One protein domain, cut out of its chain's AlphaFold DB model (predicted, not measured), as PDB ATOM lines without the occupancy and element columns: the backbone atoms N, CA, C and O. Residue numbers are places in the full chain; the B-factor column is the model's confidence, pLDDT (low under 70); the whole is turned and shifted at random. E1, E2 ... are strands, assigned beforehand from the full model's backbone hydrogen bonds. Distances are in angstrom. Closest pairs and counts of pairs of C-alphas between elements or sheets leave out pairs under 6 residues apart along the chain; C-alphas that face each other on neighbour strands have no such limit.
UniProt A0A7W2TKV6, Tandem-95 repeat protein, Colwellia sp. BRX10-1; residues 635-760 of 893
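AT A GLANCE: This is residues 635 to 760 of the 893 residues of the protein "Tandem-95 repeat protein" of Colwellia sp. BRX10-1 (UniProt A0A7W2TKV6). This is a long, narrow sandwich: a strongly twisted sheet of five strands, E1 E9 E8 E3 E4, stands face to face with a flatter sheet of four, E2 E7 E6 E5, and the strands run along the length of the rod. The long E8-E9 hairpin has its turn, near Ala 741, at one end of the rod, and the tail after E9 reaches the other end. The printed part has 126 residues with no named helix and nine named strands, E1 to E9 in order along the chain; these hold 60 residues, under half, and the class is all strand. The first sheet is mixed, the second all antiparallel. The whole is only just compact, close to loose, with a radius of gyration of the C-alphas of 16.3 A and spans of 58 by 27 by 19 A.

HOW THE PARTS SIT: The larger sheet runs E1, residues 635 to 640, E9, residues 745 to 756, E8, residues 728 to 736, E3, residues 675 to 681, and E4, residues 684 to 687. E8 and E9 form a hairpin, antiparallel at 160 degrees, with N 733 and O 748 2.8 A apart. E1, an edge strand, is parallel to E9 at 21 degrees, with N 638 and O 753 at 2.8 A. E3 is antiparallel to E8 at 149 degrees, with N 680 and O 732 at 2.7 A. E3 and E4 form a hairpin, with N 679 and O 686 at 2.9 A. The other sheet runs E2, residues 651 to 655, E7, residues 711 to 716, E6, residues 702 to 707, and E5, residues 694 to 698. E5, E6 and E7 make a meander, each strand the antiparallel neighbour of the one before, with N 697 and O 704 at 2.9 A and N 705 and O 713 at 2.8 A. E2 is antiparallel to E7, with N 652 and O 714 at 2.9 A. The sheets form a sandwich, two sheets face to face, the facing parts 8.4 A centre to centre. The closest C-alphas of E1 and E2, Ile 638 and Gly 651, are 6.4 A apart.

IN THESE COORDINATES: E9 measures 36.9 A from C-alpha 745 at (200.404, 164.052, 203.701) to C-alpha 756 at (219.291, 178.291, 232.010). E8 measures 26.1 A and E3 18.9 A. E1 begins at C-alpha 635, (210.885, 167.331, 221.266).

THE WHOLE: The C-alphas farthest apart, those of Ala 741 and Asn 760, are 60.6 A apart. The printed part has no cut; the links E2 to E3 and E7 to E8 are long. Mean pLDDT of the printed part is 79.1, with 29 residues under 70, among them 659 to 665 and 756 to 760.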
ATOM      1  N   ASN A 635     210.708 166.481 220.077       82.69
ATOM      2  CA  ASN A 635     210.885 167.331 221.266       82.69
ATOM      3  C   ASN A 635     212.325 167.314 221.815       82.69
ATOM      4  O   ASN A 635     212.819 166.290 222.288       82.69
ATOM      5  N   ASN A 636     213.001 168.470 221.793       79.56
ATOM      6  CA  ASN A 636     214.445 168.585 222.052       79.56
ATOM      7  C   ASN A 636     214.805 169.810 222.921       79.56
ATOM      8  O   ASN A 636     214.039 170.765 223.011       79.56
ATOM      9  N   TYR A 637     215.971 169.797 223.587       78.12
ATOM     10  CA  TYR A 637     216.302 170.737 224.680       78.12
ATOM     11  C   TYR A 637     217.724 171.332 224.581       78.12
ATOM     12  O   TYR A 637     218.683 170.630 224.258       78.12
ATOM     13  N   ILE A 638     217.882 172.618 224.932       78.75
ATOM     14  CA  ILE A 638     219.160 173.361 224.962       78.75
ATOM     15  C   ILE A 638     219.354 174.034 226.336       78.75
ATOM     16  O   ILE A 638     218.574 174.905 226.715       78.75
ATOM     17  N   ILE A 639     220.418 173.683 227.072       73.12
ATOM     18  CA  ILE A 639     220.644 174.119 228.471       73.12
ATOM     19  C   ILE A 639     221.772 175.169 228.558       73.12
ATOM     20  O   ILE A 639     222.892 174.880 228.987       73.12
ATOM     21  N   TYR A 640     221.478 176.400 228.139       72.56
ATOM     22  CA  TYR A 640     222.474 177.457 227.966       72.56
ATOM     23  C   TYR A 640     223.061 177.995 229.285       72.56
ATOM     24  O   TYR A 640     222.405 178.108 230.326       72.56
ATOM     25  N   ARG A 641     224.335 178.402 229.232       66.69
ATOM     26  CA  ARG A 641     225.059 178.985 230.378       66.69
ATOM     27  C   ARG A 641     225.126 180.507 230.329       66.69
ATOM     28  O   ARG A 641     225.653 181.089 229.379       66.69
ATOM     29  N   GLU A 642     224.701 181.147 231.415       62.78
ATOM     30  CA  GLU A 642     224.777 182.601 231.563       62.78
ATOM     31  C   GLU A 642     226.192 183.098 231.904       62.78
ATOM     32  O   GLU A 642     226.915 182.521 232.721       62.78
ATOM     33  N   LYS A 643     226.560 184.258 231.355       60.78
ATOM     34  CA  LYS A 643     227.564 185.143 231.953       60.78
ATOM     35  C   LYS A 643     227.171 186.603 231.745       60.78
ATOM     36  O   LYS A 643     226.885 187.013 230.627       60.78
ATOM     37  N   ASP A 644     227.197 187.389 232.822       61.88
ATOM     38  CA  ASP A 644     226.932 188.837 232.808       61.88
ATOM     39  C   ASP A 644     225.591 189.215 232.119       61.88
ATOM     40  O   ASP A 644     225.487 190.254 231.468       61.88
ATOM     41  N   GLY A 645     224.566 188.356 232.255       62.50
ATOM     42  CA  GLY A 645     223.237 188.508 231.638       62.50
ATOM     43  C   GLY A 645     223.133 188.045 230.177       62.50
ATOM     44  O   GLY A 645     222.186 188.415 229.484       62.50
ATOM     45  N   LYS A 646     224.114 187.282 229.677       68.75
ATOM     46  CA  LYS A 646     224.207 186.878 228.267       68.75
ATOM     47  C   LYS A 646     224.474 185.387 228.064       68.75
ATOM     48  O   LYS A 646     225.162 184.766 228.876       68.75
ATOM     49  N   SER A 647     223.974 184.850 226.950       70.56
ATOM     50  CA  SER A 647     224.209 183.474 226.497       70.56
ATOM     51  C   SER A 647     225.659 183.217 226.068       70.56
ATOM     52  O   SER A 647     226.390 184.117 225.633       70.56
ATOM     53  N   ARG A 648     226.051 181.941 226.113       68.81
ATOM     54  CA  ARG A 648     227.152 181.376 225.319       68.81
ATOM     55  C   ARG A 648     226.589 180.628 224.104       68.81
ATOM     56  O   ARG A 648     225.403 180.319 224.074       68.81
ATOM     57  N   ILE A 649     227.444 180.357 223.114       62.00
ATOM     58  CA  ILE A 649     227.088 179.495 221.975       62.00
ATOM     59  C   ILE A 649     226.915 178.071 222.490       62.00
ATOM     60  O   ILE A 649     227.884 177.489 222.977       62.00
ATOM     61  N   GLU A 650     225.712 177.536 222.332       70.44
ATOM     62  CA  GLU A 650     225.341 176.137 222.548       70.44
ATOM     63  C   GLU A 650     224.311 175.764 221.462       70.44
ATOM     64  O   GLU A 650     223.712 176.648 220.843       70.44
ATOM     65  N   GLY A 651     224.135 174.480 221.161       74.19
ATOM     66  CA  GLY A 651     223.273 174.048 220.060       74.19
ATOM     67  C   GLY A 651     223.174 172.532 219.937       74.19
ATOM     68  O   GLY A 651     223.962 171.820 220.557       74.19
ATOM     69  N   ILE A 652     222.212 172.060 219.147       78.06
ATOM     70  CA  ILE A 652     221.817 170.646 219.006       78.06
ATOM     71  C   ILE A 652     221.694 170.232 217.535       78.06
ATOM     72  O   ILE A 652     221.639 171.087 216.647       78.06
ATOM     73  N   ARG A 653     221.604 168.921 217.288       81.94
ATOM     74  CA  ARG A 653     221.186 168.322 216.010       81.94
ATOM     75  C   ARG A 653     220.405 167.021 216.226       81.94
ATOM     76  O   ARG A 653     220.724 166.299 217.170       81.94
ATOM     77  N   GLY A 654     219.470 166.733 215.324       79.81
ATOM     78  CA  GLY A 654     218.613 165.539 215.308       79.81
ATOM     79  C   GLY A 654     218.058 165.262 213.902       79.81
ATOM     80  O   GLY A 654     218.599 165.776 212.914       79.81
ATOM     81  N   ASN A 655     217.005 164.449 213.796       83.56
ATOM     82  CA  ASN A 655     216.289 164.165 212.546       83.56
ATOM     83  C   ASN A 655     214.812 163.882 212.846       83.56
ATOM     84  O   ASN A 655     214.551 163.026 213.681       83.56
ATOM     85  N   VAL A 656     213.889 164.547 212.144       81.88
ATOM     86  CA  VAL A 656     212.444 164.369 212.368       81.88
ATOM     87  C   VAL A 656     211.905 163.048 211.795       81.88
ATOM     88  O   VAL A 656     211.119 162.384 212.448       81.88
ATOM     89  N   ILE A 657     212.418 162.584 210.644       81.69
ATOM     90  CA  ILE A 657     211.896 161.379 209.954       81.69
ATOM     91  C   ILE A 657     212.420 160.071 210.587       81.69
ATOM     92  O   ILE A 657     211.845 158.996 210.425       81.69
ATOM     93  N   SER A 658     213.582 160.108 211.255       73.38
ATOM     94  CA  SER A 658     214.294 158.890 211.670       73.38
ATOM     95  C   SER A 658     214.914 159.009 213.054       73.38
ATOM     96  O   SER A 658     215.718 159.920 213.263       73.38
ATOM     97  N   LYS A 659     214.681 158.002 213.905       64.38
ATOM     98  CA  LYS A 659     215.150 157.935 215.299       64.38
ATOM     99  C   LYS A 659     216.566 158.491 215.505       64.38
ATOM    100  O   LYS A 659     217.554 157.879 215.087       64.38
ATOM    101  N   GLY A 660     216.653 159.670 216.119       55.94
ATOM    102  CA  GLY A 660     217.850 160.518 216.152       55.94
ATOM    103  C   GLY A 660     217.736 161.817 216.969       55.94
ATOM    104  O   GLY A 660     218.738 162.527 217.093       55.94
ATOM    105  N   SER A 661     216.563 162.113 217.529       52.34
ATOM    106  CA  SER A 661     216.263 163.171 218.500       52.34
ATOM    107  C   SER A 661     216.112 162.578 219.916       52.34
ATOM    108  O   SER A 661     215.998 161.365 220.103       52.34
ATOM    109  N   SER A 662     216.127 163.405 220.969       50.09
ATOM    110  CA  SER A 662     216.092 162.910 222.361       50.09
ATOM    111  C   SER A 662     214.679 162.623 222.899       50.09
ATOM    112  O   SER A 662     214.359 163.046 224.011       50.09
ATOM    113  N   GLY A 663     213.842 161.904 222.143       55.41
ATOM    114  CA  GLY A 663     212.483 161.551 222.586       55.41
ATOM    115  C   GLY A 663     211.557 160.867 221.573       55.41
ATOM    116  O   GLY A 663     210.355 160.838 221.819       55.41
ATOM    117  N   ASP A 664     212.065 160.354 220.451       60.31
ATOM    118  CA  ASP A 664     211.250 160.086 219.260       60.31
ATOM    119  C   ASP A 664     210.659 158.662 219.107       60.31
ATOM    120  O   ASP A 664     211.156 157.645 219.610       60.31
ATOM    121  N   ASN A 665     209.567 158.603 218.339       65.00
ATOM    122  CA  ASN A 665     209.223 157.447 217.514       65.00
ATOM    123  C   ASN A 665     209.588 157.751 216.051       65.00
ATOM    124  O   ASN A 665     210.034 158.847 215.743       65.00
ATOM    125  N   GLN A 666     209.492 156.764 215.161       78.56
ATOM    126  CA  GLN A 666     209.752 156.996 213.739       78.56
ATOM    127  C   GLN A 666     208.436 157.368 213.050       78.56
ATOM    128  O   GLN A 666     207.434 156.721 213.352       78.56
ATOM    129  N   ASP A 667     208.462 158.322 212.119       82.44
ATOM    130  CA  ASP A 667     207.379 158.508 211.147       82.44
ATOM    131  C   ASP A 667     207.195 157.227 210.308       82.44
ATOM    132  O   ASP A 667     208.168 156.516 210.000       82.44
ATOM    133  N   THR A 668     205.954 156.918 209.931       77.00
ATOM    134  CA  THR A 668     205.598 155.662 209.247       77.00
ATOM    135  C   THR A 668     204.582 155.866 208.132       77.00
ATOM    136  O   THR A 668     203.679 156.681 208.259       77.00
ATOM    137  N   SER A 669     204.687 155.050 207.087       76.31
ATOM    138  CA  SER A 669     203.682 154.865 206.035       76.31
ATOM    139  C   SER A 669     203.451 153.363 205.841       76.31
ATOM    140  O   SER A 669     204.350 152.576 206.161       76.31
ATOM    141  N   VAL A 670     202.280 152.965 205.334       69.94
ATOM    142  CA  VAL A 670     201.929 151.553 205.080       69.94
ATOM    143  C   VAL A 670     202.805 150.970 203.962       69.94
ATOM    144  O   VAL A 670     203.387 149.899 204.139       69.94
ATOM    145  N   ASP A 671     203.037 151.740 202.893       65.56
ATOM    146  CA  ASP A 671     203.967 151.407 201.798       65.56
ATOM    147  C   ASP A 671     205.453 151.342 202.242       65.56
ATOM    148  O   ASP A 671     206.320 150.821 201.534       65.56
ATOM    149  N   GLY A 672     205.762 151.878 203.429       66.44
ATOM    150  CA  GLY A 672     207.105 151.951 203.998       66.44
ATOM    151  C   GLY A 672     207.970 153.129 203.524       66.44
ATOM    152  O   GLY A 672     209.145 153.192 203.907       66.44
ATOM    153  N   THR A 673     207.432 154.072 202.745       75.25
ATOM    154  CA  THR A 673     208.147 155.264 202.257       75.25
ATOM    155  C   THR A 673     207.684 156.518 202.996       75.25
ATOM    156  O   THR A 673     206.495 156.755 203.150       75.25
ATOM    157  N   VAL A 674     208.621 157.357 203.449       80.25
ATOM    158  CA  VAL A 674     208.304 158.656 204.070       80.25
ATOM    159  C   VAL A 674     209.294 159.724 203.600       80.25
ATOM    160  O   VAL A 674     210.512 159.538 203.685       80.25
ATOM    161  N   THR A 675     208.772 160.861 203.136       85.50
ATOM    162  CA  THR A 675     209.532 162.001 202.604       85.50
ATOM    163  C   THR A 675     209.101 163.311 203.271       85.50
ATOM    164  O   THR A 675     207.932 163.671 203.229       85.50
ATOM    165  N   LEU A 676     210.041 164.082 203.829       88.75
ATOM    166  CA  LEU A 676     209.777 165.447 204.308       88.75
ATOM    167  C   LEU A 676     209.670 166.413 203.118       88.75
ATOM    168  O   LEU A 676     210.660 166.665 202.429       88.75
ATOM    169  N   ILE A 677     208.488 166.998 202.910       90.94
ATOM    170  CA  ILE A 677     208.215 167.875 201.758       90.94
ATOM    171  C   ILE A 677     208.247 169.370 202.094       90.94
ATOM    172  O   ILE A 677     208.608 170.181 201.242       90.94
ATOM    173  N   GLN A 678     207.929 169.771 203.328       92.44
ATOM    174  CA  GLN A 678     208.005 171.172 203.758       92.44
ATOM    175  C   GLN A 678     208.082 171.315 205.284       92.44
ATOM    176  O   GLN A 678     207.774 170.383 206.022       92.44
ATOM    177  N   PHE A 679     208.430 172.512 205.760       92.94
ATOM    178  CA  PHE A 679     208.213 172.920 207.150       92.94
ATOM    179  C   PHE A 679     207.876 174.416 207.266       92.94
ATOM    180  O   PHE A 679     208.184 175.201 206.370       92.94
ATOM    181  N   GLU A 680     207.243 174.828 208.362       92.50
ATOM    182  CA  GLU A 680     206.812 176.199 208.643       92.50
ATOM    183  C   GLU A 680     207.503 176.766 209.895       92.50
ATOM    184  O   GLU A 680     207.678 176.075 210.900       92.50
ATOM    185  N   PHE A 681     207.861 178.054 209.849       91.81
ATOM    186  CA  PHE A 681     208.299 178.834 211.010       91.81
ATOM    187  C   PHE A 681     207.684 180.243 210.993       91.81
ATOM    188  O   PHE A 681     207.756 180.933 209.977       91.81
ATOM    189  N   GLU A 682     207.079 180.681 212.106       86.25
ATOM    190  CA  GLU A 682     206.406 181.992 212.264       86.25
ATOM    191  C   GLU A 682     205.482 182.401 211.083       86.25
ATOM    192  O   GLU A 682     205.413 183.572 210.693       86.25
ATOM    193  N   GLY A 683     204.748 181.452 210.485       83.94
ATOM    194  CA  GLY A 683     203.873 181.728 209.337       83.94
ATOM    195  C   GLY A 683     204.599 181.866 207.991       83.94
ATOM    196  O   GLY A 683     204.047 182.459 207.061       83.94
ATOM    197  N   GLN A 684     205.845 181.392 207.881       89.75
ATOM    198  CA  GLN A 684     206.591 181.256 206.625       89.75
ATOM    199  C   GLN A 684     206.847 179.777 206.327       89.75
ATOM    200  O   GLN A 684     207.455 179.084 207.138       89.75
ATOM    201  N   VAL A 685     206.414 179.318 205.152       90.69
ATOM    202  CA  VAL A 685     206.564 177.927 204.697       90.69
ATOM    203  C   VAL A 685     207.816 177.777 203.829       90.69
ATOM    204  O   VAL A 685     208.079 178.592 202.939       90.69
ATOM    205  N   TYR A 686     208.566 176.707 204.074       91.81
ATOM    206  CA  TYR A 686     209.822 176.338 203.434       91.81
ATOM    207  C   TYR A 686     209.655 174.953 202.794       91.81
ATOM    208  O   TYR A 686     209.625 173.944 203.493       91.81
ATOM    209  N   ILE A 687     209.503 174.911 201.468       89.62
ATOM    210  CA  ILE A 687     209.186 173.694 200.703       89.62
ATOM    211  C   ILE A 687     210.475 173.101 200.133       89.62
ATOM    212  O   ILE A 687     211.206 173.793 199.424       89.62
ATOM    213  N   PHE A 688     210.755 171.831 200.417       91.69
ATOM    214  CA  PHE A 688     211.903 171.131 199.847       91.69
ATOM    215  C   PHE A 688     211.640 170.774 198.383       91.69
ATOM    216  O   PHE A 688     210.575 170.287 198.012       91.69
ATOM    217  N   ASP A 689     212.631 171.019 197.527       84.75
ATOM    218  CA  ASP A 689     212.583 170.618 196.121       84.75
ATOM    219  C   ASP A 689     213.987 170.291 195.596       84.75
ATOM    220  O   ASP A 689     214.995 170.556 196.251       84.75
ATOM    221  N   THR A 690     214.075 169.751 194.377       82.44
ATOM    222  CA  THR A 690     215.335 169.362 193.702       82.44
ATOM    223  C   THR A 690     216.443 170.437 193.636       82.44
ATOM    224  O   THR A 690     217.593 170.110 193.338       82.44
ATOM    225  N   ASN A 691     216.123 171.710 193.890       82.19
ATOM    226  CA  ASN A 691     217.042 172.850 193.960       82.19
ATOM    227  C   ASN A 691     217.271 173.348 195.402       82.19
ATOM    228  O   ASN A 691     218.258 174.043 195.651       82.19
ATOM    229  N   ASN A 692     216.367 173.019 196.328       86.25
ATOM    230  CA  ASN A 692     216.281 173.532 197.695       86.25
ATOM    231  C   ASN A 692     216.286 172.367 198.701       86.25
ATOM    232  O   ASN A 692     215.286 172.084 199.348       86.25
ATOM    233  N   THR A 693     217.430 171.693 198.839       88.94
ATOM    234  CA  THR A 693     217.608 170.529 199.734       88.94
ATOM    235  C   THR A 693     217.921 170.899 201.192       88.94
ATOM    236  O   THR A 693     218.100 170.034 202.046       88.94
ATOM    237  N   SER A 694     218.037 172.195 201.504       91.88
ATOM    238  CA  SER A 694     218.256 172.681 202.869       91.88
ATOM    239  C   SER A 694     217.871 174.146 203.023       91.88
ATOM    240  O   SER A 694     218.171 174.953 202.138       91.88
ATOM    241  N   TYR A 695     217.316 174.501 204.179       92.69
ATOM    242  CA  TYR A 695     216.989 175.874 204.557       92.69
ATOM    243  C   TYR A 695     217.739 176.290 205.818       92.69
ATOM    244  O   TYR A 695     217.898 175.494 206.738       92.69
ATOM    245  N   ILE A 696     218.181 177.550 205.855       91.19
ATOM    246  CA  ILE A 696     218.832 178.179 207.010       91.19
ATOM    247  C   ILE A 696     217.977 179.377 207.430       91.19
ATOM    248  O   ILE A 696     217.744 180.280 206.623       91.19
ATOM    249  N   ILE A 697     217.531 179.388 208.685       91.12
ATOM    250  CA  ILE A 697     216.637 180.395 209.265       91.12
ATOM    251  C   ILE A 697     217.357 181.094 210.420       91.12
ATOM    252  O   ILE A 697     217.926 180.441 211.291       91.12
ATOM    253  N   ASP A 698     217.311 182.425 210.443       88.25
ATOM    254  CA  ASP A 698     217.667 183.223 211.619       88.25
ATOM    255  C   ASP A 698     216.392 183.456 212.440       88.25
ATOM    256  O   ASP A 698     215.478 184.141 211.982       88.25
ATOM    257  N   THR A 699     216.317 182.859 213.631       85.31
ATOM    258  CA  THR A 699     215.159 182.969 214.537       85.31
ATOM    259  C   THR A 699     215.230 184.207 215.438       85.31
ATOM    260  O   THR A 699     214.508 184.307 216.426       85.31
ATOM    261  N   GLY A 700     216.164 185.131 215.183       82.31
ATOM    262  CA  GLY A 700     216.445 186.298 216.025       82.31
ATOM    263  C   GLY A 700     217.240 185.979 217.298       82.31
ATOM    264  O   GLY A 700     217.910 186.863 217.840       82.31
ATOM    265  N   PHE A 701     217.222 184.720 217.751       83.19
ATOM    266  CA  PHE A 701     217.950 184.232 218.930       83.19
ATOM    267  C   PHE A 701     219.033 183.203 218.584       83.19
ATOM    268  O   PHE A 701     219.995 183.053 219.342       83.19
ATOM    269  N   GLY A 702     218.904 182.517 217.447       86.50
ATOM    270  CA  GLY A 702     219.842 181.514 216.950       86.50
ATOM    271  C   GLY A 702     219.612 181.186 215.475       86.50
ATOM    272  O   GLY A 702     218.683 181.690 214.850       86.50
ATOM    273  N   ILE A 703     220.481 180.347 214.916       88.88
ATOM    274  CA  ILE A 703     220.367 179.862 213.538       88.88
ATOM    275  C   ILE A 703     219.838 178.430 213.557       88.88
ATOM    276  O   ILE A 703     220.469 177.554 214.149       88.88
ATOM    277  N   PHE A 704     218.719 178.194 212.882       91.75
ATOM    278  CA  PHE A 704     218.196 176.863 212.585       91.75
ATOM    279  C   PHE A 704     218.589 176.449 211.164       91.75
ATOM    280  O   PHE A 704     218.637 177.286 210.261       91.75
ATOM    281  N   THR A 705     218.860 175.164 210.953       90.44
ATOM    282  CA  THR A 705     219.051 174.566 209.626       90.44
ATOM    283  C   THR A 705     218.257 173.269 209.547       90.44
ATOM    284  O   THR A 705     218.478 172.407 210.392       90.44
ATOM    285  N   MET A 706     217.422 173.101 208.522       91.06
ATOM    286  CA  MET A 706     216.723 171.846 208.198       91.06
ATOM    287  C   MET A 706     217.165 171.359 206.811       91.06
ATOM    288  O   MET A 706     217.398 172.175 205.915       91.06
ATOM    289  N   TYR A 707     217.276 170.044 206.641       91.25
ATOM    290  CA  TYR A 707     217.560 169.355 205.383       91.25
ATOM    291  C   TYR A 707     216.333 168.557 204.920       91.25
ATOM    292  O   TYR A 707     215.576 168.063 205.748       91.25
ATOM    293  N   ASP A 708     216.206 168.361 203.610       85.81
ATOM    294  CA  ASP A 708     215.223 167.470 202.968       85.81
ATOM    295  C   ASP A 708     215.202 166.046 203.564       85.81
ATOM    296  O   ASP A 708     214.154 165.440 203.744       85.81
ATOM    297  N   THR A 709     216.363 165.534 203.969       86.19
ATOM    298  CA  THR A 709     216.527 164.255 204.691       86.19
ATOM    299  C   THR A 709     216.027 164.258 206.151       86.19
ATOM    300  O   THR A 709     216.460 163.411 206.936       86.19
ATOM    301  N   GLY A 710     215.204 165.235 206.550       84.69
ATOM    302  CA  GLY A 710     214.645 165.420 207.900       84.69
ATOM    303  C   GLY A 710     215.627 165.907 208.970       84.69
ATOM    304  O   GLY A 710     215.242 166.296 210.074       84.69
ATOM    305  N   LYS A 711     216.925 165.877 208.664       87.12
ATOM    306  CA  LYS A 711     217.993 166.248 209.592       87.12
ATOM    307  C   LYS A 711     217.945 167.737 209.880       87.12
ATOM    308  O   LYS A 711     217.810 168.539 208.959       87.12
ATOM    309  N   TYR A 712     218.184 168.115 211.128       88.44
ATOM    310  CA  TYR A 712     218.255 169.520 211.515       88.44
ATOM    311  C   TYR A 712     219.428 169.824 212.448       88.44
ATOM    312  O   TYR A 712     220.051 168.938 213.035       88.44
ATOM    313  N   ASN A 713     219.731 171.112 212.601       87.31
ATOM    314  CA  ASN A 713     220.504 171.638 213.722       87.31
ATOM    315  C   ASN A 713     219.991 173.017 214.152       87.31
ATOM    316  O   ASN A 713     219.474 173.778 213.337       87.31
ATOM    317  N   PHE A 714     220.172 173.346 215.431       87.06
ATOM    318  CA  PHE A 714     219.934 174.684 215.973       87.06
ATOM    319  C   PHE A 714     221.178 175.174 216.711       87.06
ATOM    320  O   PHE A 714     221.762 174.433 217.502       87.06
ATOM    321  N   ILE A 715     221.564 176.433 216.495       84.38
ATOM    322  CA  ILE A 715     222.736 177.065 217.112       84.38
ATOM    323  C   ILE A 715     222.318 178.385 217.768       84.38
ATOM    324  O   ILE A 715     222.061 179.374 217.079       84.38
ATOM    325  N   LEU A 716     222.286 178.430 219.102       81.94
ATOM    326  CA  LEU A 716     221.970 179.644 219.859       81.94
ATOM    327  C   LEU A 716     223.059 180.708 219.645       81.94
ATOM    328  O   LEU A 716     224.261 180.430 219.744       81.94
ATOM    329  N   ALA A 717     222.650 181.945 219.362       79.12
ATOM    330  CA  ALA A 717     223.584 183.022 219.067       79.12
ATOM    331  C   ALA A 717     224.396 183.444 220.307       79.12
ATOM    332  O   ALA A 717     223.932 183.433 221.451       79.12
ATOM    333  N   SER A 718     225.650 183.834 220.062       71.62
ATOM    334  CA  SER A 718     226.591 184.234 221.110       71.62
ATOM    335  C   SER A 718     226.252 185.609 221.677       71.62
ATOM    336  O   SER A 718     226.258 186.604 220.949       71.62
ATOM    337  N   GLY A 719     226.054 185.702 222.991       68.31
ATOM    338  CA  GLY A 719     225.873 186.983 223.659       68.31
ATOM    339  C   GLY A 719     224.463 187.577 223.552       68.31
ATOM    340  O   GLY A 719     224.306 188.769 223.842       68.31
ATOM    341  N   THR A 720     223.465 186.781 223.160       74.75
ATOM    342  CA  THR A 720     222.027 187.092 223.265       74.75
ATOM    343  C   THR A 720     221.671 187.410 224.720       74.75
ATOM    344  O   THR A 720     222.289 186.879 225.642       74.75
ATOM    345  N   ASP A 721     220.727 188.327 224.951       75.25
ATOM    346  CA  ASP A 721     220.253 188.639 226.305       75.25
ATOM    347  C   ASP A 721     219.359 187.496 226.802       75.25
ATOM    348  O   ASP A 721     218.371 187.157 226.150       75.25
ATOM    349  N   VAL A 722     219.697 186.897 227.946       73.38
ATOM    350  CA  VAL A 722     218.984 185.711 228.461       73.38
ATOM    351  C   VAL A 722     217.518 186.002 228.796       73.38
ATOM    352  O   VAL A 722     216.687 185.106 228.735       73.38
ATOM    353  N   ASN A 723     217.170 187.270 229.044       74.12
ATOM    354  CA  ASN A 723     215.794 187.717 229.285       74.12
ATOM    355  C   ASN A 723     214.969 187.855 227.989       74.12
ATOM    356  O   ASN A 723     213.807 188.252 228.051       74.12
ATOM    357  N   THR A 724     215.576 187.603 226.823       78.94
ATOM    358  CA  THR A 724     214.917 187.668 225.506       78.94
ATOM    359  C   THR A 724     214.791 186.316 224.814       78.94
ATOM    360  O   THR A 724     214.019 186.217 223.868       78.94
ATOM    361  N   ILE A 725     215.503 185.285 225.280       80.38
ATOM    362  CA  ILE A 725     215.398 183.924 224.741       80.38
ATOM    363  C   ILE A 725     214.012 183.361 225.125       80.38
ATOM    364  O   ILE A 725     213.649 183.443 226.302       80.38
ATOM    365  N   PRO A 726     213.221 182.826 224.175       82.12
ATOM    366  CA  PRO A 726     211.921 182.223 224.472       82.12
ATOM    367  C   PRO A 726     212.081 180.880 225.203       82.12
ATOM    368  O   PRO A 726     213.157 180.290 225.210       82.12
ATOM    369  N   THR A 727     211.007 180.372 225.809       84.25
ATOM    370  CA  THR A 727     211.005 179.047 226.463       84.25
ATOM    371  C   THR A 727     211.092 177.891 225.470       84.25
ATOM    372  O   THR A 727     211.691 176.865 225.786       84.25
ATOM    373  N   SER A 728     210.507 178.063 224.284       86.69
ATOM    374  CA  SER A 728     210.517 177.121 223.166       86.69
ATOM    375  C   SER A 728     210.558 177.864 221.827       86.69
ATOM    376  O   SER A 728     210.259 179.059 221.755       86.69
ATOM    377  N   ILE A 729     210.951 177.150 220.775       88.75
ATOM    378  CA  ILE A 729     210.804 177.512 219.361       88.75
ATOM    379  C   ILE A 729     210.228 176.275 218.661       88.75
ATOM    380  O   ILE A 729     210.733 175.174 218.873       88.75
ATOM    381  N   GLU A 730     209.182 176.455 217.859       91.25
ATOM    382  CA  GLU A 730     208.396 175.378 217.238       91.25
ATOM    383  C   GLU A 730     208.468 175.468 215.706       91.25
ATOM    384  O   GLU A 730     208.413 176.565 215.143       91.25
ATOM    385  N   PHE A 731     208.589 174.316 215.042       91.31
ATOM    386  CA  PHE A 731     208.612 174.161 213.587       91.31
ATOM    387  C   PHE A 731     207.627 173.057 213.188       91.31
ATOM    388  O   PHE A 731     207.871 171.892 213.490       91.31
ATOM    389  N   VAL A 732     206.534 173.393 212.501       90.69
ATOM    390  CA  VAL A 732     205.611 172.373 211.965       90.69
ATOM    391  C   VAL A 732     206.212 171.818 210.678       90.69
ATOM    392  O   VAL A 732     206.626 172.600 209.828       90.69
ATOM    393  N   TYR A 733     206.282 170.503 210.516       91.38
ATOM    394  CA  TYR A 733     206.805 169.832 209.329       91.38
ATOM    395  C   TYR A 733     205.748 168.913 208.712       91.38
ATOM    396  O   TYR A 733     204.904 168.372 209.420       91.38
ATOM    397  N   THR A 734     205.783 168.765 207.387       90.62
ATOM    398  CA  THR A 734     204.833 167.945 206.623       90.62
ATOM    399  C   THR A 734     205.575 166.813 205.929       90.62
ATOM    400  O   THR A 734     206.495 167.072 205.140       90.62
ATOM    401  N   ILE A 735     205.157 165.579 206.189       88.31
ATOM    402  CA  ILE A 735     205.618 164.393 205.463       88.31
ATOM    403  C   ILE A 735     204.643 164.007 204.351       88.31
ATOM    404  O   ILE A 735     203.503 164.464 204.313       88.31
ATOM    405  N   GLN A 736     205.130 163.160 203.457       85.56
ATOM    406  CA  GLN A 736     204.435 162.548 202.334       85.56
ATOM    407  C   GLN A 736     204.881 161.084 202.240       85.56
ATOM    408  O   GLN A 736     206.023 160.776 202.599       85.56
ATOM    409  N   ASP A 737     203.994 160.204 201.793       80.56
ATOM    410  CA  ASP A 737     204.255 158.781 201.534       80.56
ATOM    411  C   ASP A 737     205.115 158.554 200.263       80.56
ATOM    412  O   ASP A 737     205.907 159.415 199.850       80.56
ATOM    413  N   GLY A 738     205.036 157.348 199.694       69.19
ATOM    414  CA  GLY A 738     205.708 156.952 198.460       69.19
ATOM    415  C   GLY A 738     204.875 157.042 197.180       69.19
ATOM    416  O   GLY A 738     205.457 156.829 196.107       69.19
ATOM    417  N   ASP A 739     203.573 157.351 197.235       67.94
ATOM    418  CA  ASP A 739     202.792 157.491 196.008       67.94
ATOM    419  C   ASP A 739     203.229 158.736 195.217       67.94
ATOM    420  O   ASP A 739     203.786 159.723 195.703       67.94
ATOM    421  N   THR A 740     203.030 158.663 193.906       60.47
ATOM    422  CA  THR A 740     203.362 159.723 192.958       60.47
ATOM    423  C   THR A 740     202.155 160.178 192.135       60.47
ATOM    424  O   THR A 740     202.317 161.056 191.280       60.47
ATOM    425  N   ALA A 741     200.960 159.621 192.379       59.72
ATOM    426  CA  ALA A 741     199.724 159.941 191.673       59.72
ATOM    427  C   ALA A 741     198.786 160.873 192.470       59.72
ATOM    428  O   ALA A 741     198.393 161.915 191.935       59.72
ATOM    429  N   ASN A 742     198.470 160.538 193.724       67.12
ATOM    430  CA  ASN A 742     197.531 161.232 194.614       67.12
ATOM    431  C   ASN A 742     198.118 161.718 195.968       67.12
ATOM    432  O   ASN A 742     197.329 162.182 196.787       67.12
ATOM    433  N   PRO A 743     199.448 161.717 196.190       72.81
ATOM    434  CA  PRO A 743     200.069 161.438 197.485       72.81
ATOM    435  C   PRO A 743     199.544 162.236 198.680       72.81
ATOM    436  O   PRO A 743     199.572 163.478 198.708       72.81
ATOM    437  N   GLU A 744     199.165 161.477 199.696       81.75
ATOM    438  CA  GLU A 744     198.713 161.901 201.002       81.75
ATOM    439  C   GLU A 744     199.849 162.553 201.822       81.75
ATOM    440  O   GLU A 744     201.041 162.525 201.498       81.75
ATOM    441  N   THR A 745     199.464 163.276 202.877       86.75
ATOM    442  CA  THR A 745     200.404 164.052 203.701       86.75
ATOM    443  C   THR A 745     199.913 164.190 205.132       86.75
ATOM    444  O   THR A 745     198.749 164.545 205.336       86.75
ATOM    445  N   ASP A 746     200.819 164.069 206.100       87.00
ATOM    446  CA  ASP A 746     200.548 164.328 207.519       87.00
ATOM    447  C   ASP A 746     201.550 165.334 208.118       87.00
ATOM    448  O   ASP A 746     202.574 165.652 207.506       87.00
ATOM    449  N   ASN A 747     201.224 165.915 209.279       89.81
ATOM    450  CA  ASN A 747     201.950 167.033 209.879       89.81
ATOM    451  C   ASN A 747     202.265 166.801 211.360       89.81
ATOM    452  O   ASN A 747     201.373 166.512 212.153       89.81
ATOM    453  N   ALA A 748     203.508 167.079 211.747       88.25
ATOM    454  CA  ALA A 748     203.970 167.041 213.131       88.25
ATOM    455  C   ALA A 748     204.851 168.256 213.468       88.25
ATOM    456  O   ALA A 748     205.167 169.080 212.609       88.25
ATOM    457  N   THR A 749     205.236 168.407 214.733       88.88
ATOM    458  CA  THR A 749     205.895 169.608 215.265       88.88
ATOM    459  C   THR A 749     207.242 169.274 215.893       88.88
ATOM    460  O   THR A 749     207.313 168.557 216.887       88.88
ATOM    461  N   LEU A 750     208.320 169.867 215.376       88.75
ATOM    462  CA  LEU A 750     209.627 169.888 216.030       88.75
ATOM    463  C   LEU A 750     209.703 171.069 217.009       88.75
ATOM    464  O   LEU A 750     209.770 172.231 216.601       88.75
ATOM    465  N   THR A 751     209.762 170.766 218.303       87.31
ATOM    466  CA  THR A 751     209.887 171.744 219.391       87.31
ATOM    467  C   THR A 751     211.294 171.734 219.989       87.31
ATOM    468  O   THR A 751     211.835 170.687 220.353       87.31
ATOM    469  N   ILE A 752     211.888 172.922 220.131       86.31
ATOM    470  CA  ILE A 752     213.204 173.140 220.744       86.31
ATOM    471  C   ILE A 752     213.042 174.025 221.983       86.31
ATOM    472  O   ILE A 752     212.780 175.221 221.864       86.31
ATOM    473  N   TYR A 753     213.219 173.450 223.171       82.50
ATOM    474  CA  TYR A 753     213.138 174.125 224.470       82.50
ATOM    475  C   TYR A 753     214.479 174.731 224.915       82.50
ATOM    476  O   TYR A 753     215.549 174.198 224.611       82.50
ATOM    477  N   PHE A 754     214.429 175.815 225.698       82.88
ATOM    478  CA  PHE A 754     215.608 176.546 226.180       82.88
ATOM    479  C   PHE A 754     215.603 176.722 227.708       82.88
ATOM    480  O   PHE A 754     214.733 177.386 228.269       82.88
ATOM    481  N   GLU A 755     216.630 176.201 228.387       79.06
ATOM    482  CA  GLU A 755     216.791 176.260 229.849       79.06
ATOM    483  C   GLU A 755     218.097 176.956 230.278       79.06
ATOM    484  O   GLU A 755     219.094 176.905 229.564       79.06
ATOM    485  N   SER A 756     218.120 177.569 231.471       68.69
ATOM    486  CA  SER A 756     219.291 178.291 232.010       68.69
ATOM    487  C   SER A 756     220.000 177.547 233.154       68.69
ATOM    488  O   SER A 756     219.388 177.136 234.147       68.69
ATOM    489  N   ALA A 757     221.330 177.433 233.063       66.19
ATOM    490  CA  ALA A 757     222.179 176.813 234.082       66.19
ATOM    491  C   ALA A 757     222.413 177.724 235.315       66.19
ATOM    492  O   ALA A 757     223.323 178.556 235.352       66.19
ATOM    493  N   ASN A 758     221.604 177.521 236.358       53.28
ATOM    494  CA  ASN A 758     221.475 178.389 237.538       53.28
ATOM    495  C   ASN A 758     222.740 178.472 238.442       53.28
ATOM    496  O   ASN A 758     223.324 177.457 238.830       53.28
ATOM    497  N   ALA A 759     223.154 179.687 238.833       47.12
ATOM    498  CA  ALA A 759     224.466 179.958 239.439       47.12
ATOM    499  C   ALA A 759     224.428 180.238 240.961       47.12
ATOM    500  O   ALA A 759     224.188 181.364 241.392       47.12
ATOM    501  N   ASN A 760     224.745 179.233 241.794       41.16
ATOM    502  CA  ASN A 760     224.815 179.376 243.263       41.16
ATOM    503  C   ASN A 760     225.940 178.548 243.936       41.16
ATOM    504  O   ASN A 760     225.683 177.678 244.768       41.16
TER     505      ASN A 760